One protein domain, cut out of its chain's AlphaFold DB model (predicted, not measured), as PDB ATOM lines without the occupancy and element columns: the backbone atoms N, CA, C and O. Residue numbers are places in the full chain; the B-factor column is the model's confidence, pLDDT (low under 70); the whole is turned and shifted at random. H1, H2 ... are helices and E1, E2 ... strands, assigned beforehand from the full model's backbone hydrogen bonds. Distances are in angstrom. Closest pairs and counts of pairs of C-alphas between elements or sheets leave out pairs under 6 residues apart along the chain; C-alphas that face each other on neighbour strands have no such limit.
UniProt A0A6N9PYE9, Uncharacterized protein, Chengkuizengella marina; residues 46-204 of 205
ATOM      1  N   ALA A  46     173.504  12.122 146.688       60.66
ATOM      2  CA  ALA A  46     174.198  12.567 147.883       60.66
ATOM      3  C   ALA A  46     174.406  14.083 147.808       60.66
ATOM      4  O   ALA A  46     174.856  14.610 146.777       60.66
ATOM      5  N   GLN A  47     174.063  14.784 148.891       56.53
ATOM      6  CA  GLN A  47     174.431  16.183 149.019       56.53
ATOM      7  C   GLN A  47     175.961  16.266 148.902       56.53
ATOM      8  O   GLN A  47     176.706  15.480 149.472       56.53
ATOM      9  N   GLU A  48     176.383  17.139 147.995       53.34
ATOM     10  CA  GLU A  48     177.717  17.348 147.435       53.34
ATOM     11  C   GLU A  48     178.920  16.968 148.335       53.34
ATOM     12  O   GLU A  48     178.889  17.185 149.540       53.34
ATOM     13  N   ASN A  49     180.016  16.497 147.705       50.47
ATOM     14  CA  ASN A  49     181.403  16.186 148.155       50.47
ATOM     15  C   ASN A  49     181.995  16.828 149.447       50.47
ATOM     16  O   ASN A  49     183.091  16.448 149.874       50.47
ATOM     17  N   LEU A  50     181.345  17.823 150.039       50.19
ATOM     18  CA  LEU A  50     181.648  18.437 151.325       50.19
ATOM     19  C   LEU A  50     181.359  17.507 152.514       50.19
ATOM     20  O   LEU A  50     182.151  17.523 153.457       50.19
ATOM     21  N   GLU A  51     180.322  16.663 152.464       59.22
ATOM     22  CA  GLU A  51     179.935  15.822 153.616       59.22
ATOM     23  C   GLU A  51     180.993  14.776 153.981       59.22
ATOM     24  O   GLU A  51     181.287  14.570 155.154       59.22
ATOM     25  N   VAL A  52     181.660  14.193 152.986       59.53
ATOM     26  CA  VAL A  52     182.637  13.108 153.183       59.53
ATOM     27  C   VAL A  52     183.907  13.577 153.908       59.53
ATOM     28  O   VAL A  52     184.383  12.947 154.855       59.53
ATOM     29  N   LYS A  53     184.470  14.725 153.498       62.06
ATOM     30  CA  LYS A  53     185.629  15.331 154.185       62.06
ATOM     31  C   LYS A  53     185.261  15.859 155.564       62.06
ATOM     32  O   LYS A  53     186.124  15.926 156.441       62.06
ATOM     33  N   ASP A  54     184.019  16.290 155.723       72.12
ATOM     34  CA  ASP A  54     183.500  16.732 157.002       72.12
ATOM     35  C   ASP A  54     183.271  15.541 157.939       72.12
ATOM     36  O   ASP A  54     183.558  15.655 159.122       72.12
ATOM     37  N   LEU A  55     182.894  14.366 157.422       75.56
ATOM     38  CA  LEU A  55     182.658  13.156 158.210       75.56
ATOM     39  C   LEU A  55     183.918  12.659 158.921       75.56
ATOM     40  O   LEU A  55     183.869  12.427 160.122       75.56
ATOM     41  N   LEU A  56     185.066  12.565 158.240       75.50
ATOM     42  CA  LEU A  56     186.324  12.183 158.905       75.50
ATOM     43  C   LEU A  56     186.778  13.231 159.932       75.50
ATOM     44  O   LEU A  56     187.304  12.888 160.987       75.50
ATOM     45  N   LYS A  57     186.552  14.519 159.643       77.75
ATOM     46  CA  LYS A  57     186.841  15.608 160.588       77.75
ATOM     47  C   LYS A  57     185.884  15.628 161.778       77.75
ATOM     48  O   LYS A  57     186.280  16.071 162.850       77.75
ATOM     49  N   LYS A  58     184.633  15.215 161.579       79.94
ATOM     50  CA  LYS A  58     183.630  15.027 162.628       79.94
ATOM     51  C   LYS A  58     184.029  13.832 163.478       79.94
ATOM     52  O   LYS A  58     184.244  14.016 164.665       79.94
ATOM     53  N   LEU A  59     184.295  12.679 162.867       80.62
ATOM     54  CA  LEU A  59     184.843  11.483 163.516       80.62
ATOM     55  C   LEU A  59     186.004  11.806 164.454       80.62
ATOM     56  O   LEU A  59     185.957  11.445 165.626       80.62
ATOM     57  N   SER A  60     187.008  12.536 163.966       78.94
ATOM     58  CA  SER A  60     188.191  12.860 164.767       78.94
ATOM     59  C   SER A  60     187.967  13.911 165.860       78.94
ATOM     60  O   SER A  60     188.832  14.080 166.718       78.94
ATOM     61  N   LYS A  61     186.835  14.630 165.854       81.06
ATOM     62  CA  LYS A  61     186.522  15.702 166.819       81.06
ATOM     63  C   LYS A  61     185.399  15.379 167.795       81.06
ATOM     64  O   LYS A  61     185.409  15.888 168.907       81.06
ATOM     65  N   THR A  62     184.383  14.658 167.342       76.00
ATOM     66  CA  THR A  62     183.131  14.415 168.071       76.00
ATOM     67  C   THR A  62     182.917  12.939 168.376       76.00
ATOM     68  O   THR A  62     181.934  12.600 169.031       76.00
ATOM     69  N   GLY A  63     183.795  12.071 167.867       81.38
ATOM     70  CA  GLY A  63     183.671  10.628 167.984       81.38
ATOM     71  C   GLY A  63     182.476  10.053 167.221       81.38
ATOM     72  O   GLY A  63     181.878  10.716 166.366       81.38
ATOM     73  N   ILE A  64     182.138   8.800 167.535       81.06
ATOM     74  CA  ILE A  64     181.074   8.040 166.860       81.06
ATOM     75  C   ILE A  64     179.660   8.557 167.192       81.06
ATOM     76  O   ILE A  64     178.748   8.424 166.382       81.06
ATOM     77  N   ALA A  65     179.470   9.211 168.342       77.19
ATOM     78  CA  ALA A  65     178.146   9.573 168.864       77.19
ATOM     79  C   ALA A  65     177.342  10.561 167.992       77.19
ATOM     80  O   ALA A  65     176.120  10.621 168.108       77.19
ATOM     81  N   GLN A  66     178.007  11.357 167.148       75.25
ATOM     82  CA  GLN A  66     177.363  12.356 166.276       75.25
ATOM     83  C   GLN A  66     177.355  11.951 164.795       75.25
ATOM     84  O   GLN A  66     177.101  12.788 163.926       75.25
ATOM     85  N   ILE A  67     177.670  10.693 164.495       78.69
ATOM     86  CA  ILE A  67     177.680  10.188 163.124       78.69
ATOM     87  C   ILE A  67     176.302   9.658 162.776       78.69
ATOM     88  O   ILE A  67     175.659   8.977 163.572       78.69
ATOM     89  N   ASP A  68     175.860   9.981 161.567       76.69
ATOM     90  CA  ASP A  68     174.621   9.448 161.031       76.69
ATOM     91  C   ASP A  68     174.737   7.926 160.832       76.69
ATOM     92  O   ASP A  68     175.719   7.428 160.271       76.69
ATOM     93  N   GLN A  69     173.715   7.187 161.273       77.00
ATOM     94  CA  GLN A  69     173.634   5.732 161.133       77.00
ATOM     95  C   GLN A  69     173.769   5.269 159.679       77.00
ATOM     96  O   GLN A  69     174.222   4.149 159.454       77.00
ATOM     97  N   MET A  70     173.444   6.116 158.697       73.19
ATOM     98  CA  MET A  70     173.610   5.789 157.275       73.19
ATOM     99  C   MET A  70     175.055   5.446 156.876       73.19
ATOM    100  O   MET A  70     175.256   4.772 155.868       73.19
ATOM    101  N   TYR A  71     176.053   5.899 157.643       77.94
ATOM    102  CA  TYR A  71     177.473   5.635 157.377       77.94
ATOM    103  C   TYR A  71     178.017   4.432 158.156       77.94
ATOM    104  O   TYR A  71     179.145   3.988 157.907       77.94
ATOM    105  N   LEU A  72     177.239   3.909 159.107       83.56
ATOM    106  CA  LEU A  72     177.613   2.769 159.927       83.56
ATOM    107  C   LEU A  72     177.250   1.471 159.202       83.56
ATOM    108  O   LEU A  72     176.089   1.075 159.147       83.56
ATOM    109  N   LEU A  73     178.257   0.771 158.680       83.44
ATOM    110  CA  LEU A  73     178.030  -0.480 157.957       83.44
ATOM    111  C   LEU A  73     177.944  -1.695 158.880       83.44
ATOM    112  O   LEU A  73     177.229  -2.656 158.591       83.44
ATOM    113  N   LYS A  74     178.738  -1.700 159.954       86.38
ATOM    114  CA  LYS A  74     178.800  -2.828 160.881       86.38
ATOM    115  C   LYS A  74     179.246  -2.383 162.262       86.38
ATOM    116  O   LYS A  74     180.182  -1.602 162.385       86.38
ATOM    117  N   GLU A  75     178.626  -2.967 163.275       90.69
ATOM    118  CA  GLU A  75     179.009  -2.843 164.675       90.69
ATOM    119  C   GLU A  75     179.425  -4.216 165.212       90.69
ATOM    120  O   GLU A  75     178.902  -5.262 164.810       90.69
ATOM    121  N   SER A  76     180.427  -4.238 166.079       91.19
ATOM    122  CA  SER A  76     180.892  -5.434 166.772       91.19
ATOM    123  C   SER A  76     181.256  -5.051 168.196       91.19
ATOM    124  O   SER A  76     182.086  -4.176 168.409       91.19
ATOM    125  N   SER A  77     180.614  -5.693 169.167       91.62
ATOM    126  CA  SER A  77     180.831  -5.447 170.590       91.62
ATOM    127  C   SER A  77     181.393  -6.709 171.233       91.62
ATOM    128  O   SER A  77     180.850  -7.803 171.051       91.62
ATOM    129  N   PHE A  78     182.493  -6.556 171.961       90.31
ATOM    130  CA  PHE A  78     183.198  -7.629 172.648       90.31
ATOM    131  C   PHE A  78     183.233  -7.306 174.142       90.31
ATOM    132  O   PHE A  78     183.923  -6.380 174.567       90.31
ATOM    133  N   GLY A  79     182.441  -8.033 174.929       85.12
ATOM    134  CA  GLY A  79     182.357  -7.839 176.377       85.12
ATOM    135  C   GLY A  79     183.324  -8.703 177.175       85.12
ATOM    136  O   GLY A  79     183.892  -9.656 176.650       85.12
ATOM    137  N   GLU A  80     183.449  -8.370 178.463       82.94
ATOM    138  CA  GLU A  80     184.248  -9.106 179.456       82.94
ATOM    139  C   GLU A  80     185.749  -9.158 179.123       82.94
ATOM    140  O   GLU A  80     186.442 -10.132 179.423       82.94
ATOM    141  N   TYR A  81     186.272  -8.092 178.518       83.69
ATOM    142  CA  TYR A  81     187.685  -7.986 178.187       83.69
ATOM    143  C   TYR A  81     188.515  -7.624 179.421       83.69
ATOM    144  O   TYR A  81     188.513  -6.479 179.850       83.69
ATOM    145  N   GLN A  82     189.226  -8.601 179.989       79.88
ATOM    146  CA  GLN A  82     189.991  -8.436 181.238       79.88
ATOM    147  C   GLN A  82     191.501  -8.259 181.027       79.88
ATOM    148  O   GLN A  82     192.253  -8.101 181.990       79.88
ATOM    149  N   ASN A  83     191.975  -8.338 179.784       82.75
ATOM    150  CA  ASN A  83     193.397  -8.206 179.498       82.75
ATOM    151  C   ASN A  83     193.802  -6.729 179.464       82.75
ATOM    152  O   ASN A  83     193.052  -5.874 179.011       82.75
ATOM    153  N   GLN A  84     195.027  -6.439 179.900       86.44
ATOM    154  CA  GLN A  84     195.568  -5.072 179.925       86.44
ATOM    155  C   GLN A  84     196.100  -4.609 178.567       86.44
ATOM    156  O   GLN A  84     196.313  -3.421 178.351       86.44
ATOM    157  N   THR A  85     196.326  -5.545 177.648       91.31
ATOM    158  CA  THR A  85     196.843  -5.269 176.309       91.31
ATOM    159  C   THR A  85     195.870  -5.794 175.269       91.31
ATOM    160  O   THR A  85     195.169  -6.767 175.523       91.31
ATOM    161  N   LEU A  86     195.832  -5.183 174.092       92.44
ATOM    162  CA  LEU A  86     195.089  -5.656 172.931       92.44
ATOM    163  C   LEU A  86     195.983  -5.539 171.702       92.44
ATOM    164  O   LEU A  86     196.425  -4.446 171.344       92.44
ATOM    165  N   ASN A  87     196.243  -6.672 171.057       93.00
ATOM    166  CA  ASN A  87     196.949  -6.698 169.786       93.00
ATOM    167  C   ASN A  87     195.965  -6.344 168.671       93.00
ATOM    168  O   ASN A  87     194.874  -6.902 168.628       93.00
ATOM    169  N   VAL A  88     196.332  -5.447 167.767       92.38
ATOM    170  CA  VAL A  88     195.538  -5.090 166.591       92.38
ATOM    171  C   VAL A  88     196.336  -5.476 165.358       92.38
ATOM    172  O   VAL A  88     197.442  -4.975 165.148       92.38
ATOM    173  N   GLU A  89     195.768  -6.367 164.557       92.94
ATOM    174  CA  GLU A  89     196.386  -6.906 163.345       92.94
ATOM    175  C   GLU A  89     195.435  -6.779 162.154       92.94
ATOM    176  O   GLU A  89     194.217  -6.603 162.312       92.94
ATOM    177  N   THR A  90     195.987  -6.886 160.948       90.44
ATOM    178  CA  THR A  90     195.183  -6.899 159.720       90.44
ATOM    179  C   THR A  90     195.255  -8.249 159.033       90.44
ATOM    180  O   THR A  90     196.262  -8.950 159.069       90.44
ATOM    181  N   SER A  91     194.176  -8.618 158.355       88.19
ATOM    182  CA  SER A  91     194.169  -9.778 157.476       88.19
ATOM    183  C   SER A  91     193.475  -9.423 156.172       88.19
ATOM    184  O   SER A  91     192.329  -8.978 156.182       88.19
ATOM    185  N   GLY A  92     194.143  -9.629 155.038       82.75
ATOM    186  CA  GLY A  92     193.545  -9.413 153.724       82.75
ATOM    187  C   GLY A  92     194.481  -8.750 152.723       82.75
ATOM    188  O   GLY A  92     195.700  -8.804 152.858       82.75
ATOM    189  N   GLU A  93     193.891  -8.183 151.670       73.50
ATOM    190  CA  GLU A  93     194.637  -7.535 150.581       73.50
ATOM    191  C   GLU A  93     194.954  -6.055 150.855       73.50
ATOM    192  O   GLU A  93     195.813  -5.491 150.175       73.50
ATOM    193  N   ASP A  94     194.287  -5.420 151.824       71.38
ATOM    194  CA  ASP A  94     194.530  -4.011 152.144       71.38
ATOM    195  C   ASP A  94     195.759  -3.855 153.036       71.38
ATOM    196  O   ASP A  94     195.783  -4.285 154.183       71.38
ATOM    197  N   THR A  95     196.781  -3.181 152.509       64.81
ATOM    198  CA  THR A  95     198.061  -2.967 153.201       64.81
ATOM    199  C   THR A  95     198.081  -1.720 154.087       64.81
ATOM    200  O   THR A  95     199.095  -1.440 154.720       64.81
ATOM    201  N   MET A  96     197.020  -0.907 154.065       77.81
ATOM    202  CA  MET A  96     196.935   0.345 154.820       77.81
ATOM    203  C   MET A  96     195.513   0.579 155.326       77.81
ATOM    204  O   MET A  96     194.661   1.073 154.586       77.81
ATOM    205  N   ILE A  97     195.272   0.266 156.599       84.81
ATOM    206  CA  ILE A  97     193.974   0.479 157.253       84.81
ATOM    207  C   ILE A  97     194.087   1.665 158.210       84.81
ATOM    208  O   ILE A  97     195.023   1.757 159.003       84.81
ATOM    209  N   ARG A  98     193.125   2.591 158.133       87.25
ATOM    210  CA  ARG A  98     192.988   3.685 159.103       87.25
ATOM    211  C   ARG A  98     192.033   3.277 160.212       87.25
ATOM    212  O   ARG A  98     190.901   2.872 159.932       87.25
ATOM    213  N   VAL A  99     192.496   3.426 161.448       89.94
ATOM    214  CA  VAL A  99     191.751   3.068 162.649       89.94
ATOM    215  C   VAL A  99     191.695   4.273 163.579       89.94
ATOM    216  O   VAL A  99     192.722   4.774 164.030       89.94
ATOM    217  N   PHE A 100     190.486   4.734 163.868       91.19
ATOM    218  CA  PHE A 100     190.232   5.755 164.875       91.19
ATOM    219  C   PHE A 100     190.040   5.085 166.227       91.19
ATOM    220  O   PHE A 100     189.312   4.099 166.314       91.19
ATOM    221  N   VAL A 101     190.675   5.605 167.271       92.31
ATOM    222  CA  VAL A 101     190.594   5.038 168.620       92.31
ATOM    223  C   VAL A 101     190.079   6.092 169.587       92.31
ATOM    224  O   VAL A 101     190.700   7.140 169.762       92.31
ATOM    225  N   GLU A 102     188.973   5.785 170.249       92.38
ATOM    226  CA  GLU A 102     188.412   6.555 171.351       92.38
ATOM    227  C   GLU A 102     188.544   5.758 172.651       92.38
ATOM    228  O   GLU A 102     188.176   4.583 172.735       92.38
ATOM    229  N   ARG A 103     189.093   6.403 173.681       90.50
ATOM    230  CA  ARG A 103     189.155   5.830 175.026       90.50
ATOM    231  C   ARG A 103     187.892   6.212 175.782       90.50
ATOM    232  O   ARG A 103     187.595   7.396 175.935       90.50
ATOM    233  N   LYS A 104     187.172   5.213 176.280       88.56
ATOM    234  CA  LYS A 104     185.979   5.409 177.101       88.56
ATOM    235  C   LYS A 104     186.344   6.083 178.423       88.56
ATOM    236  O   LYS A 104     187.419   5.869 178.976       88.56
ATOM    237  N   THR A 105     185.418   6.876 178.951       84.38
ATOM    238  CA  THR A 105     185.559   7.534 180.261       84.38
ATOM    239  C   THR A 105     185.245   6.604 181.432       84.38
ATOM    240  O   THR A 105     185.707   6.849 182.543       84.38
ATOM    241  N   SER A 106     184.471   5.544 181.189       81.50
ATOM    242  CA  SER A 106     184.155   4.490 182.151       81.50
ATOM    243  C   SER A 106     184.735   3.175 181.659       81.50
ATOM    244  O   SER A 106     184.592   2.846 180.482       81.50
ATOM    245  N   ASP A 107     185.338   2.414 182.566       79.56
ATOM    246  CA  ASP A 107     185.752   1.048 182.283       79.56
ATOM    247  C   ASP A 107     184.543   0.113 182.414       79.56
ATOM    248  O   ASP A 107     184.053  -0.180 183.507       79.56
ATOM    249  N   ASP A 108     184.001  -0.278 181.267       83.56
ATOM    250  CA  ASP A 108     182.939  -1.270 181.145       83.56
ATOM    251  C   ASP A 108     183.480  -2.651 180.743       83.56
ATOM    252  O   ASP A 108     182.684  -3.571 180.542       83.56
ATOM    253  N   ASN A 109     184.810  -2.810 180.646       84.94
ATOM    254  CA  ASN A 109     185.486  -3.988 180.097       84.94
ATOM    255  C   ASN A 109     184.931  -4.401 178.716       84.94
ATOM    256  O   ASN A 109     184.869  -5.594 178.394       84.94
ATOM    257  N   LYS A 110     184.474  -3.437 177.902       89.81
ATOM    258  CA  LYS A 110     183.966  -3.693 176.548       89.81
ATOM    259  C   LYS A 110     184.807  -2.990 175.502       89.81
ATOM    260  O   LYS A 110     184.998  -1.774 175.552       89.81
ATOM    261  N   VAL A 111     185.202  -3.754 174.494       90.38
ATOM    262  CA  VAL A 111     185.792  -3.236 173.261       90.38
ATOM    263  C   VAL A 111     184.708  -3.209 172.193       90.38
ATOM    264  O   VAL A 111     184.091  -4.233 171.902       90.38
ATOM    265  N   GLU A 112     184.470  -2.044 171.605       92.44
ATOM    266  CA  GLU A 112     183.488  -1.866 170.533       92.44
ATOM    267  C   GLU A 112     184.191  -1.416 169.261       92.44
ATOM    268  O   GLU A 112     185.117  -0.607 169.291       92.44
ATOM    269  N   ALA A 113     183.769  -1.976 168.135       92.38
ATOM    270  CA  ALA A 113     184.332  -1.717 166.828       92.38
ATOM    271  C   ALA A 113     183.223  -1.391 165.830       92.38
ATOM    272  O   ALA A 113     182.246  -2.128 165.700       92.38
ATOM    273  N   PHE A 114     183.413  -0.312 165.083       91.50
ATOM    274  CA  PHE A 114     182.466   0.177 164.094       91.50
ATOM    275  C   PHE A 114     183.168   0.292 162.741       91.50
ATOM    276  O   PHE A 114     184.193   0.962 162.615       91.50
ATOM    277  N   SER A 115     182.624  -0.364 161.719       89.81
ATOM    278  CA  SER A 115     183.065  -0.198 160.334       89.81
ATOM    279  C   SER A 115     182.252   0.917 159.694       89.81
ATOM    280  O   SER A 115     181.029   0.811 159.578       89.81
ATOM    281  N   ILE A 116     182.940   1.957 159.240       87.31
ATOM    282  CA  ILE A 116     182.333   3.151 158.653       87.31
ATOM    283  C   ILE A 116     182.801   3.267 157.210       87.31
ATOM    284  O   ILE A 116     183.981   3.061 156.909       87.31
ATOM    285  N   SER A 117     181.887   3.594 156.305       83.50
ATOM    286  CA  SER A 117     182.216   3.795 154.899       83.50
ATOM    287  C   SER A 117     181.528   5.013 154.336       83.50
ATOM    288  O   SER A 117     180.431   5.379 154.746       83.50
ATOM    289  N   THR A 118     182.205   5.634 153.383       78.06
ATOM    290  CA  THR A 118     181.678   6.754 152.632       78.06
ATOM    291  C   THR A 118     182.264   6.694 151.230       78.06
ATOM    292  O   THR A 118     183.444   6.964 151.022       78.06
ATOM    293  N   GLU A 119     181.456   6.271 150.265       78.19
ATOM    294  CA  GLU A 119     181.857   6.212 148.864       78.19
ATOM    295  C   GLU A 119     180.746   6.810 148.006       78.19
ATOM    296  O   GLU A 119     179.601   6.351 148.006       78.19
ATOM    297  N   VAL A 120     181.104   7.858 147.265       76.81
ATOM    298  CA  VAL A 120     180.176   8.600 146.412       76.81
ATOM    299  C   VAL A 120     180.687   8.580 144.977       76.81
ATOM    300  O   VAL A 120     181.797   9.041 144.680       76.81
ATOM    301  N   ILE A 121     179.848   8.088 144.066       76.12
ATOM    302  CA  ILE A 121     180.153   7.994 142.635       76.12
ATOM    303  C   ILE A 121     179.158   8.846 141.854       76.12
ATOM    304  O   ILE A 121     177.959   8.599 141.884       76.12
ATOM    305  N   ASP A 122     179.661   9.859 141.136       74.50
ATOM    306  CA  ASP A 122     178.843  10.777 140.316       74.50
ATOM    307  C   ASP A 122     177.736  11.501 141.115       74.50
ATOM    308  O   ASP A 122     176.714  11.928 140.575       74.50
ATOM    309  N   GLY A 123     177.961  11.656 142.423       73.06
ATOM    310  CA  GLY A 123     177.000  12.217 143.365       73.06
ATOM    311  C   GLY A 123     175.997  11.210 143.920       73.06
ATOM    312  O   GLY A 123     175.080  11.642 144.588       73.06
ATOM    313  N   TYR A 124     176.130   9.908 143.675       76.00
ATOM    314  CA  TYR A 124     175.295   8.881 144.305       76.00
ATOM    315  C   TYR A 124     176.058   8.195 145.433       76.00
ATOM    316  O   TYR A 124     177.192   7.761 145.225       76.00
ATOM    317  N   ASP A 125     175.433   8.093 146.606       76.88
ATOM    318  CA  ASP A 125     175.989   7.364 147.745       76.88
ATOM    319  C   ASP A 125     175.841   5.847 147.531       76.88
ATOM    320  O   ASP A 125     174.736   5.306 147.388       76.88
ATOM    321  N   ILE A 126     176.976   5.153 147.480       79.50
ATOM    322  CA  ILE A 126     177.047   3.695 147.351       79.50
ATOM    323  C   ILE A 126     177.660   3.032 148.588       79.50
ATOM    324  O   ILE A 126     177.988   1.849 148.544       79.50
ATOM    325  N   SER A 127     177.797   3.761 149.696       78.69
ATOM    326  CA  SER A 127     178.442   3.279 150.925       78.69
ATOM    327  C   SER A 127     177.801   1.991 151.437       78.69
ATOM    328  O   SER A 127     178.503   1.042 151.773       78.69
ATOM    329  N   ASN A 128     176.468   1.917 151.384       79.44
ATOM    330  CA  ASN A 128     175.690   0.745 151.798       79.44
ATOM    331  C   ASN A 128     175.816  -0.467 150.860       79.44
ATOM    332  O   ASN A 128     175.436  -1.572 151.243       79.44
ATOM    333  N   ASP A 129     176.343  -0.285 149.647       80.94
ATOM    334  CA  ASP A 129     176.571  -1.390 148.708       80.94
ATOM    335  C   ASP A 129     177.953  -2.036 148.916       80.94
ATOM    336  O   ASP A 129     178.266  -3.054 148.294       80.94
ATOM    337  N   LEU A 130     178.801  -1.440 149.766       83.25
ATOM    338  CA  LEU A 130     180.144  -1.930 150.040       83.25
ATOM    339  C   LEU A 130     180.128  -3.013 151.113       83.25
ATOM    340  O   LEU A 130     179.513  -2.875 152.168       83.25
ATOM    341  N   THR A 131     180.899  -4.075 150.888       87.50
ATOM    342  CA  THR A 131     181.166  -5.066 151.937       87.50
ATOM    343  C   THR A 131     182.042  -4.419 153.014       87.50
ATOM    344  O   THR A 131     183.130  -3.962 152.662       87.50
ATOM    345  N   PRO A 132     181.613  -4.342 154.287       88.50
ATOM    346  CA  PRO A 132     182.398  -3.716 155.349       88.50
ATOM    347  C   PRO A 132     183.607  -4.549 155.772       88.50
ATOM    348  O   PRO A 132     183.626  -5.772 155.594       88.50
ATOM    349  N   TYR A 133     184.563  -3.899 156.437       89.88
ATOM    350  CA  TYR A 133     185.575  -4.597 157.218       89.88
ATOM    351  C   TYR A 133     184.913  -5.440 158.302       89.88
ATOM    352  O   TYR A 133     183.986  -5.010 158.997       89.88
ATOM    353  N   ASN A 134     185.399  -6.669 158.447       90.50
ATOM    354  CA  ASN A 134     184.970  -7.533 159.528       90.50
ATOM    355  C   ASN A 134     185.983  -7.444 160.663       90.50
ATOM    356  O   ASN A 134     187.175  -7.611 160.435       90.50
ATOM    357  N   VAL A 135     185.511  -7.208 161.879       92.19
ATOM    358  CA  VAL A 135     186.366  -7.149 163.060       92.19
ATOM    359  C   VAL A 135     186.086  -8.381 163.902       92.19
ATOM    360  O   VAL A 135     184.931  -8.691 164.199       92.19
ATOM    361  N   MET A 136     187.138  -9.108 164.254       92.69
ATOM    362  CA  MET A 136     187.047 -10.291 165.100       92.69
ATOM    363  C   MET A 136     188.017 -10.158 166.260       92.69
ATOM    364  O   MET A 136     189.184  -9.851 166.054       92.69
ATOM    365  N   LEU A 137     187.534 -10.426 167.469       91.81
ATOM    366  CA  LEU A 137     188.378 -10.554 168.645       91.81
ATOM    367  C   LEU A 137     188.552 -12.035 168.970       91.81
ATOM    368  O   LEU A 137     187.564 -12.752 169.162       91.81
ATOM    369  N   LYS A 138     189.799 -12.490 169.039       91.12
ATOM    370  CA  LYS A 138     190.133 -13.831 169.512       91.12
ATOM    371  C   LYS A 138     191.297 -13.749 170.488       91.12
ATOM    372  O   LYS A 138     192.346 -13.202 170.162       91.12
ATOM    373  N   ASP A 139     191.096 -14.320 171.672       87.31
ATOM    374  CA  ASP A 139     192.042 -14.288 172.785       87.31
ATOM    375  C   ASP A 139     192.394 -12.842 173.190       87.31
ATOM    376  O   ASP A 139     191.645 -12.211 173.930       87.31
ATOM    377  N   ASN A 140     193.497 -12.306 172.669       91.31
ATOM    378  CA  ASN A 140     193.995 -10.952 172.935       91.31
ATOM    379  C   ASN A 140     194.249 -10.150 171.651       91.31
ATOM    380  O   ASN A 140     194.963  -9.147 171.673       91.31
ATOM    381  N   THR A 141     193.749 -10.645 170.521       92.69
ATOM    382  CA  THR A 141     194.056 -10.114 169.199       92.69
ATOM    383  C   THR A 141     192.773  -9.736 168.475       92.69
ATOM    384  O   THR A 141     191.897 -10.569 168.232       92.69
ATOM    385  N   LEU A 142     192.666  -8.448 168.160       93.06
ATOM    386  CA  LEU A 142     191.656  -7.859 167.304       93.06
ATOM    387  C   LEU A 142     192.152  -7.900 165.857       93.06
ATOM    388  O   LEU A 142     193.004  -7.110 165.453       93.06
ATOM    389  N   THR A 143     191.593  -8.808 165.070       93.56
ATOM    390  CA  THR A 143     191.894  -8.937 163.646       93.56
ATOM    391  C   THR A 143     190.897  -8.108 162.839       93.56
ATOM    392  O   THR A 143     189.687  -8.367 162.870       93.56
ATOM    393  N   ILE A 144     191.399  -7.131 162.083       92.31
ATOM    394  CA  ILE A 144     190.623  -6.388 161.083       92.31
ATOM    395  C   ILE A 144     190.770  -7.107 159.742       92.31
ATOM    396  O   ILE A 144     191.837  -7.119 159.130       92.31
ATOM    397  N   ILE A 145     189.687  -7.727 159.286       91.50
ATOM    398  CA  ILE A 145     189.651  -8.539 158.073       91.50
ATOM    399  C   ILE A 145     189.102  -7.692 156.928       91.50
ATOM    400  O   ILE A 145     187.922  -7.312 156.934       91.50
ATOM    401  N   SER A 146     189.945  -7.423 155.931       87.62
ATOM    402  CA  SER A 146     189.529  -6.702 154.735       87.62
ATOM    403  C   SER A 146     188.656  -7.590 153.835       87.62
ATOM    404  O   SER A 146     188.903  -8.799 153.714       87.62
ATOM    405  N   PRO A 147     187.594  -7.048 153.208       84.69
ATOM    406  CA  PRO A 147     186.814  -7.807 152.249       84.69
ATOM    407  C   PRO A 147     187.694  -8.177 151.054       84.69
ATOM    408  O   PRO A 147     188.601  -7.446 150.652       84.69
ATOM    409  N   LYS A 148     187.392  -9.316 150.428       83.50
ATOM    410  CA  LYS A 148     187.976  -9.641 149.121       83.50
ATOM    411  C   LYS A 148     187.566  -8.576 148.101       83.50
ATOM    412  O   LYS A 148     186.521  -7.944 148.256       83.50
ATOM    413  N   LYS A 149     188.349  -8.439 147.024       80.31
ATOM    414  CA  LYS A 149     188.027  -7.560 145.887       80.31
ATOM    415  C   LYS A 149     186.547  -7.657 145.511       80.31
ATOM    416  O   LYS A 149     186.074  -8.714 145.094       80.31
ATOM    417  N   GLN A 150     185.851  -6.535 145.651       77.75
ATOM    418  CA  GLN A 150     184.443  -6.393 145.307       77.75
ATOM    419  C   GLN A 150     184.289  -5.663 143.973       77.75
ATOM    420  O   GLN A 150     185.031  -4.729 143.669       77.75
ATOM    421  N   TYR A 151     183.318  -6.102 143.176       80.69
ATOM    422  CA  TYR A 151     182.977  -5.497 141.892       80.69
ATOM    423  C   TYR A 151     181.579  -4.899 141.985       80.69
ATOM    424  O   TYR A 151     180.615  -5.621 142.232       80.69
ATOM    425  N   ILE A 152     181.471  -3.592 141.751       77.38
ATOM    426  CA  ILE A 152     180.196  -2.871 141.761       77.38
ATOM    427  C   ILE A 152     179.881  -2.458 140.329       77.38
ATOM    428  O   ILE A 152     180.644  -1.730 139.694       77.38
ATOM    429  N   ASN A 153     178.754  -2.946 139.815       79.19
ATOM    430  CA  ASN A 153     178.275  -2.607 138.481       79.19
ATOM    431  C   ASN A 153     177.284  -1.453 138.579       79.19
ATOM    432  O   ASN A 153     176.150  -1.641 139.011       79.19
ATOM    433  N   ILE A 154     177.704  -0.269 138.138       74.38
ATOM    434  CA  ILE A 154     176.887   0.942 138.206       74.38
ATOM    435  C   ILE A 154     176.424   1.307 136.799       74.38
ATOM    436  O   ILE A 154     177.233   1.460 135.882       74.38
ATOM    437  N   LYS A 155     175.111   1.467 136.633       77.19
ATOM    438  CA  LYS A 155     174.496   1.994 135.411       77.19
ATOM    439  C   LYS A 155     173.907   3.362 135.726       77.19
ATOM    440  O   LYS A 155     172.928   3.452 136.453       77.19
ATOM    441  N   ILE A 156     174.502   4.416 135.173       74.25
ATOM    442  CA  ILE A 156     174.045   5.792 135.392       74.25
ATOM    443  C   ILE A 156     173.372   6.295 134.121       74.25
ATOM    444  O   ILE A 156     174.019   6.438 133.079       74.25
ATOM    445  N   ALA A 157     172.076   6.589 134.209       76.25
ATOM    446  CA  ALA A 157     171.363   7.304 133.162       76.25
ATOM    447  C   ALA A 157     171.652   8.803 133.304       76.25
ATOM    448  O   ALA A 157     171.340   9.410 134.324       76.25
ATOM    449  N   LYS A 158     172.263   9.406 132.281       74.62
ATOM    450  CA  LYS A 158     172.484  10.857 132.234       74.62
ATOM    451  C   LYS A 158     171.496  11.504 131.267       74.62
ATOM    452  O   LYS A 158     171.218  10.903 130.224       74.62
ATOM    453  N   PRO A 159     171.015  12.730 131.544       76.06
ATOM    454  CA  PRO A 159     170.150  13.442 130.617       76.06
ATOM    455  C   PRO A 159     170.800  13.568 129.231       76.06
ATOM    456  O   PRO A 159     172.027  13.684 129.125       76.06
ATOM    457  N   PRO A 160     170.021  13.545 128.139       78.44
ATOM    458  CA  PRO A 160     170.571  13.685 126.798       78.44
ATOM    459  C   PRO A 160     171.191  15.077 126.610       78.44
ATOM    460  O   PRO A 160     170.838  16.037 127.293       78.44
ATOM    461  N   PHE A 161     172.121  15.200 125.657       79.69
ATOM    462  CA  PHE A 161     172.875  16.441 125.420       79.69
ATOM    463  C   PHE A 161     172.007  17.714 125.353       79.69
ATOM    464  O   PHE A 161     172.355  18.660 126.057       79.69
ATOM    465  N   PRO A 162     170.868  17.757 124.628       83.69
ATOM    466  CA  PRO A 162     170.051  18.968 124.559       83.69
ATOM    467  C   PRO A 162     169.512  19.427 125.917       83.69
ATOM    468  O   PRO A 162     169.491  20.620 126.182       83.69
ATOM    469  N   VAL A 163     169.126  18.500 126.802       80.94
ATOM    470  CA  VAL A 163     168.643  18.838 128.154       80.94
ATOM    471  C   VAL A 163     169.767  19.475 128.968       80.94
ATOM    472  O   VAL A 163     169.569  20.519 129.586       80.94
ATOM    473  N   ARG A 164     170.978  18.916 128.873       77.88
ATOM    474  CA  ARG A 164     172.163  19.415 129.587       77.88
ATOM    475  C   ARG A 164     172.579  20.827 129.179       77.88
ATOM    476  O   ARG A 164     173.123  21.557 129.999       77.88
ATOM    477  N   GLN A 165     172.279  21.245 127.947       78.75
ATOM    478  CA  GLN A 165     172.533  22.620 127.494       78.75
ATOM    479  C   GLN A 165     171.666  23.656 128.220       78.75
ATOM    480  O   GLN A 165     172.091  24.801 128.358       78.75
ATOM    481  N   PHE A 166     170.478  23.265 128.690       84.25
ATOM    482  CA  PHE A 166     169.599  24.135 129.470       84.25
ATOM    483  C   PHE A 166     169.834  24.005 130.975       84.25
ATOM    484  O   PHE A 166     169.695  24.992 131.691       84.25
ATOM    485  N   THR A 167     170.193  22.811 131.460       78.12
ATOM    486  CA  THR A 167     170.422  22.574 132.895       78.12
ATOM    487  C   THR A 167     171.832  22.941 133.359       78.12
ATOM    488  O   THR A 167     172.056  23.076 134.558       78.12
ATOM    489  N   GLY A 168     172.785  23.128 132.438       71.19
ATOM    490  CA  GLY A 168     174.174  23.455 132.772       71.19
ATOM    491  C   GLY A 168     174.986  22.263 133.294       71.19
ATOM    492  O   GLY A 168     176.073  22.450 133.836       71.19
ATOM    493  N   GLU A 169     174.483  21.036 133.140       69.88
ATOM    494  CA  GLU A 169     175.187  19.822 133.559       69.88
ATOM    495  C   GLU A 169     176.435  19.549 132.701       69.88
ATOM    496  O   GLU A 169     176.379  19.515 131.470       69.88
ATOM    497  N   SER A 170     177.571  19.295 133.362       67.12
ATOM    498  CA  SER A 170     178.846  18.994 132.699       67.12
ATOM    499  C   SER A 170     178.821  17.664 131.927       67.12
ATOM    500  O   SER A 170     178.304  16.649 132.394       67.12
ATOM    501  N   ILE A 171     179.460  17.656 130.751       60.56
ATOM    502  CA  ILE A 171     179.654  16.477 129.886       60.56
ATOM    503  C   ILE A 171     180.728  15.538 130.455       60.56
ATOM    504  O   ILE A 171     180.679  14.325 130.252       60.56
ATOM    505  N   VAL A 172     181.702  16.098 131.170       57.69
ATOM    506  CA  VAL A 172     182.887  15.396 131.658       57.69
ATOM    507  C   VAL A 172     183.067  15.785 133.109       57.69
ATOM    508  O   VAL A 172     183.386  16.931 133.391       57.69
ATOM    509  N   ASN A 173     182.777  14.853 134.007       54.91
ATOM    510  CA  ASN A 173     183.430  14.679 135.303       54.91
ATOM    511  C   ASN A 173     182.720  13.510 135.976       54.91
ATOM    512  O   ASN A 173     181.793  13.698 136.753       54.91
ATOM    513  N   GLN A 174     183.138  12.283 135.654       56.88
ATOM    514  CA  GLN A 174     182.947  11.199 136.611       56.88
ATOM    515  C   GLN A 174     183.865  11.527 137.790       56.88
ATOM    516  O   GLN A 174     185.044  11.183 137.792       56.88
ATOM    517  N   SER A 175     183.354  12.293 138.750       60.16
ATOM    518  CA  SER A 175     184.021  12.439 140.034       60.16
ATOM    519  C   SER A 175     183.726  11.169 140.825       60.16
ATOM    520  O   SER A 175     182.611  10.983 141.313       60.16
ATOM    521  N   SER A 176     184.706  10.273 140.907       57.03
ATOM    522  CA  SER A 176     184.752   9.300 141.992       57.03
ATOM    523  C   SER A 176     185.535   9.949 143.120       57.03
ATOM    524  O   SER A 176     186.747  10.163 142.992       57.03
ATOM    525  N   THR A 177     184.855  10.286 144.204       58.12
ATOM    526  CA  THR A 177     185.543  10.705 145.418       58.12
ATOM    527  C   THR A 177     185.802   9.439 146.212       58.12
ATOM    528  O   THR A 177     184.995   9.060 147.048       58.12
ATOM    529  N   LYS A 178     186.914   8.767 145.882       54.03
ATOM    530  CA  LYS A 178     187.338   7.538 146.555       54.03
ATOM    531  C   LYS A 178     187.693   7.860 148.000       54.03
ATOM    532  O   LYS A 178     188.713   8.521 148.224       54.03
ATOM    533  N   TRP A 179     186.904   7.380 148.952       60.34
ATOM    534  CA  TRP A 179     187.318   7.352 150.351       60.34
ATOM    535  C   TRP A 179     187.136   5.952 150.922       60.34
ATOM    536  O   TRP A 179     186.122   5.285 150.765       60.34
ATOM    537  N   SER A 180     188.212   5.491 151.552       66.94
ATOM    538  CA  SER A 180     188.350   4.153 152.108       66.94
ATOM    539  C   SER A 180     187.427   3.956 153.304       66.94
ATOM    540  O   SER A 180     187.249   4.870 154.110       66.94
ATOM    541  N   GLN A 181     186.936   2.730 153.467       81.00
ATOM    542  CA  GLN A 181     186.390   2.266 154.736       81.00
ATOM    543  C   GLN A 181     187.382   2.535 155.875       81.00
ATOM    544  O   GLN A 181     188.599   2.424 155.689       81.00
ATOM    545  N   VAL A 182     186.861   2.905 157.040       87.81
ATOM    546  CA  VAL A 182     187.638   3.130 158.263       87.81
ATOM    547  C   VAL A 182     187.044   2.311 159.399       87.81
ATOM    548  O   VAL A 182     185.840   2.049 159.425       87.81
ATOM    549  N   VAL A 183     187.895   1.910 160.339       90.31
ATOM    550  CA  VAL A 183     187.452   1.263 161.577       90.31
ATOM    551  C   VAL A 183     187.515   2.281 162.705       90.31
ATOM    552  O   VAL A 183     188.494   3.009 162.836       90.31
ATOM    553  N   TYR A 184     186.473   2.334 163.517       92.19
ATOM    554  CA  TYR A 184     186.438   3.087 164.759       92.19
ATOM    555  C   TYR A 184     186.432   2.111 165.926       92.19
ATOM    556  O   TYR A 184     185.612   1.197 165.942       92.19
ATOM    557  N   LEU A 185     187.327   2.289 166.887       92.50
ATOM    558  CA  LEU A 185     187.445   1.462 168.078       92.50
ATOM    559  C   LEU A 185     187.153   2.297 169.316       92.50
ATOM    560  O   LEU A 185     187.802   3.317 169.537       92.50
ATOM    561  N   GLN A 186     186.229   1.827 170.147       92.38
ATOM    562  CA  GLN A 186     186.057   2.303 171.511       92.38
ATOM    563  C   GLN A 186     186.643   1.277 172.466       92.38
ATOM    564  O   GLN A 186     186.221   0.119 172.486       92.38
ATOM    565  N   ILE A 187     187.621   1.708 173.253       92.00
ATOM    566  CA  ILE A 187     188.346   0.844 174.186       92.00
ATOM    567  C   ILE A 187     188.280   1.389 175.616       92.00
ATOM    568  O   ILE A 187     188.151   2.605 175.795       92.00
ATOM    569  N   PRO A 188     188.414   0.530 176.639       90.38
ATOM    570  CA  PRO A 188     188.621   0.966 178.018       90.38
ATOM    571  C   PRO A 188     189.820   1.915 178.163       90.38
ATOM    572  O   PRO A 188     190.781   1.870 177.387       90.38
ATOM    573  N   TYR A 189     189.760   2.800 179.159       87.31
ATOM    574  CA  TYR A 189     190.756   3.860 179.357       87.31
ATOM    575  C   TYR A 189     192.176   3.326 179.575       87.31
ATOM    576  O   TYR A 189     193.136   3.911 179.068       87.31
ATOM    577  N   ASP A 190     192.300   2.222 180.298       86.38
ATOM    578  CA  ASP A 190     193.540   1.586 180.741       86.38
ATOM    579  C   ASP A 190     194.085   0.534 179.761       86.38
ATOM    580  O   ASP A 190     195.183   0.025 179.967       86.38
ATOM    581  N   LEU A 191     193.372   0.256 178.664       88.88
ATOM    582  CA  LEU A 191     193.786  -0.741 177.683       88.88
ATOM    583  C   LEU A 191     194.961  -0.254 176.812       88.88
ATOM    584  O   LEU A 191     194.872   0.772 176.120       88.88
ATOM    585  N   GLU A 192     196.057  -1.007 176.784       89.56
ATOM    586  CA  GLU A 192     197.208  -0.741 175.915       89.56
ATOM    587  C   GLU A 192     197.034  -1.396 174.538       89.56
ATOM    588  O   GLU A 192     196.711  -2.577 174.436       89.56
ATOM    589  N   LEU A 193     197.267  -0.643 173.457       91.19
ATOM    590  CA  LEU A 193     197.178  -1.160 172.089       91.19
ATOM    591  C   LEU A 193     198.564  -1.503 171.544       91.19
ATOM    592  O   LEU A 193     199.440  -0.639 171.483       91.19
ATOM    593  N   MET A 194     198.724  -2.738 171.080       91.44
ATOM    594  CA  MET A 194     199.908  -3.226 170.373       91.44
ATOM    595  C   MET A 194     199.538  -3.422 168.908       91.44
ATOM    596  O   MET A 194     198.627  -4.183 168.608       91.44
ATOM    597  N   VAL A 195     200.188  -2.719 167.988       90.50
ATOM    598  CA  VAL A 195     199.693  -2.602 166.608       90.50
ATOM    599  C   VAL A 195     200.695  -3.147 165.603       90.50
ATOM    600  O   VAL A 195     201.885  -2.855 165.697       90.50
ATOM    601  N   GLU A 196     200.197  -3.936 164.652       87.00
ATOM    602  CA  GLU A 196     200.964  -4.452 163.518       87.00
ATOM    603  C   GLU A 196     201.327  -3.343 162.508       87.00
ATOM    604  O   GLU A 196     200.602  -2.356 162.330       87.00
ATOM    605  N   ASP A 197     202.447  -3.519 161.807       81.75
ATOM    606  CA  ASP A 197     202.851  -2.644 160.708       81.75
ATOM    607  C   ASP A 197     201.761  -2.564 159.619       81.75
ATOM    608  O   ASP A 197     201.222  -3.571 159.170       81.75
ATOM    609  N   GLY A 198     201.452  -1.347 159.153       80.19
ATOM    610  CA  GLY A 198     200.427  -1.098 158.123       80.19
ATOM    611  C   GLY A 198     199.089  -0.577 158.660       80.19
ATOM    612  O   GLY A 198     198.238  -0.141 157.880       80.19
ATOM    613  N   ILE A 199     198.916  -0.526 159.982       87.00
ATOM    614  CA  ILE A 199     197.763   0.116 160.621       87.00
ATOM    615  C   ILE A 199     198.122   1.545 161.035       87.00
ATOM    616  O   ILE A 199     199.060   1.784 161.795       87.00
ATOM    617  N   PHE A 200     197.330   2.512 160.576       87.56
ATOM    618  CA  PHE A 200     197.435   3.902 161.010       87.56
ATOM    619  C   PHE A 200     196.417   4.176 162.113       87.56
ATOM    620  O   PHE A 200     195.225   4.309 161.833       87.56
ATOM    621  N   LEU A 201     196.901   4.278 163.354       88.81
ATOM    622  CA  LEU A 201     196.084   4.692 164.492       88.81
ATOM    623  C   LEU A 201     195.959   6.219 164.573       88.81
ATOM    624  O   LEU A 201     196.963   6.934 164.574       88.81
ATOM    625  N   GLU A 202     194.734   6.702 164.747       89.81
ATOM    626  CA  GLU A 202     194.434   8.089 165.101       89.81
ATOM    627  C   GLU A 202     193.637   8.122 166.410       89.81
ATOM    628  O   GLU A 202     192.496   7.666 166.472       89.81
ATOM    629  N   PHE A 203     194.246   8.647 167.474       87.62
ATOM    630  CA  PHE A 203     193.577   8.799 168.766       87.62
ATOM    631  C   PHE A 203     192.694  10.043 168.777       87.62
ATOM    632  O   PHE A 203     193.150  11.147 168.464       87.62
ATOM    633  N   ILE A 204     191.450   9.857 169.200       86.69
ATOM    634  CA  ILE A 204     190.462  10.919 169.367       86.69
ATOM    635  C   ILE A 204     190.560  11.447 170.799       86.69
ATOM    636  O   ILE A 204     190.786  10.681 171.739       86.69
TER     637      ILE A 204
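AT A GLANCE: This is residues 46 to 204 of the 205 residues of an uncharacterized protein of Chengkuizengella marina (UniProt A0A6N9PYE9). Two sheets face to face make a sandwich, their strands running nearly the same line; from one end a long arm of loops, residues 146 to 181, reaches away with the small helix H2 at its tip, and H1 grazes the five-stranded sheet. The printed part has 159 residues, under half of them in named elements, in the order H1 E1 E2 E3 E4 E5 E6 H2 E7 E8 E9: a mixed class, helices and strands. Both sheets are mixed, in the orders E1 E4 E7 E3 E9 and E5 E6 E2 E8. The whole is loose, with a radius of gyration of the C-alphas of 18.7 A, and spans 66 by 30 by 23 A, the arm making much of the length.

IN THESE COORDINATES: Find C-alpha 72 at (177.613, 2.769, 159.927), where E1, residues 72 to 78, begins its 17.4 A. The larger sheet also holds E4, residues 111 to 116, 16.3 A; E7, residues 182 to 187, 16.1 A; E3, residues 97 to 103, 19.2 A; and E9, residues 199 to 203, which ends at C-alpha 203, (193.577, 8.799, 168.766). Look next for E5, residues 134 to 138, E6, residues 141 to 145, E2, residues 85 to 91, 19.5 A, and E8, residues 192 to 195. H1, residues 50 to 62, runs 17.3 A from C-alpha 50 at (181.648, 18.437, 151.325); H2 is residues 161 to 167.

HOW THE PARTS SIT: In the strongly twisted larger sheet, E1 and E4 are antiparallel, with N 76 and O 113 2.8 A apart, as are E4 and E7, with N 114 and O 184 at 2.8 A. E7 and E3 are parallel, N 185 to O 100 being 2.7 A, and so are E3 and E9, N 99 to O 200 being 2.9 A. In the other sheet, E5 and E6 form a hairpin, N 143 to O 136 at 2.8 A; E6 and E2 are parallel, N 142 to O 87 at 2.7 A, as are E2 and E8, N 86 to O 192 at 2.8 A. The sheets' facing parts are 10.1 A centre to centre; between E1 and E5 the closest C-alphas are those of Ser 76 and Val 135, 6.8 A. H1 only grazes the larger sheet with residues 56 to 60; its closest C-alphas to E3 are Ser 60 and Phe 100, 7.4 A. H2 is on neither sheet and apart from H1. O i to N i+4 pairs within hydrogen-bond range number 8 of 9 in H1 and 2 of 3 in H2.

THE WHOLE: The farthest C-alphas, those of Gln 82 and Pro 162, are 66.0 A apart. The printed part has no cut. The links E4 to E5, E6 to H2 and H2 to E7 are long. The model's mean pLDDT over the printed part is 80.9; look for values under 70 at residues 46 to 53, 95 and 169 to 180.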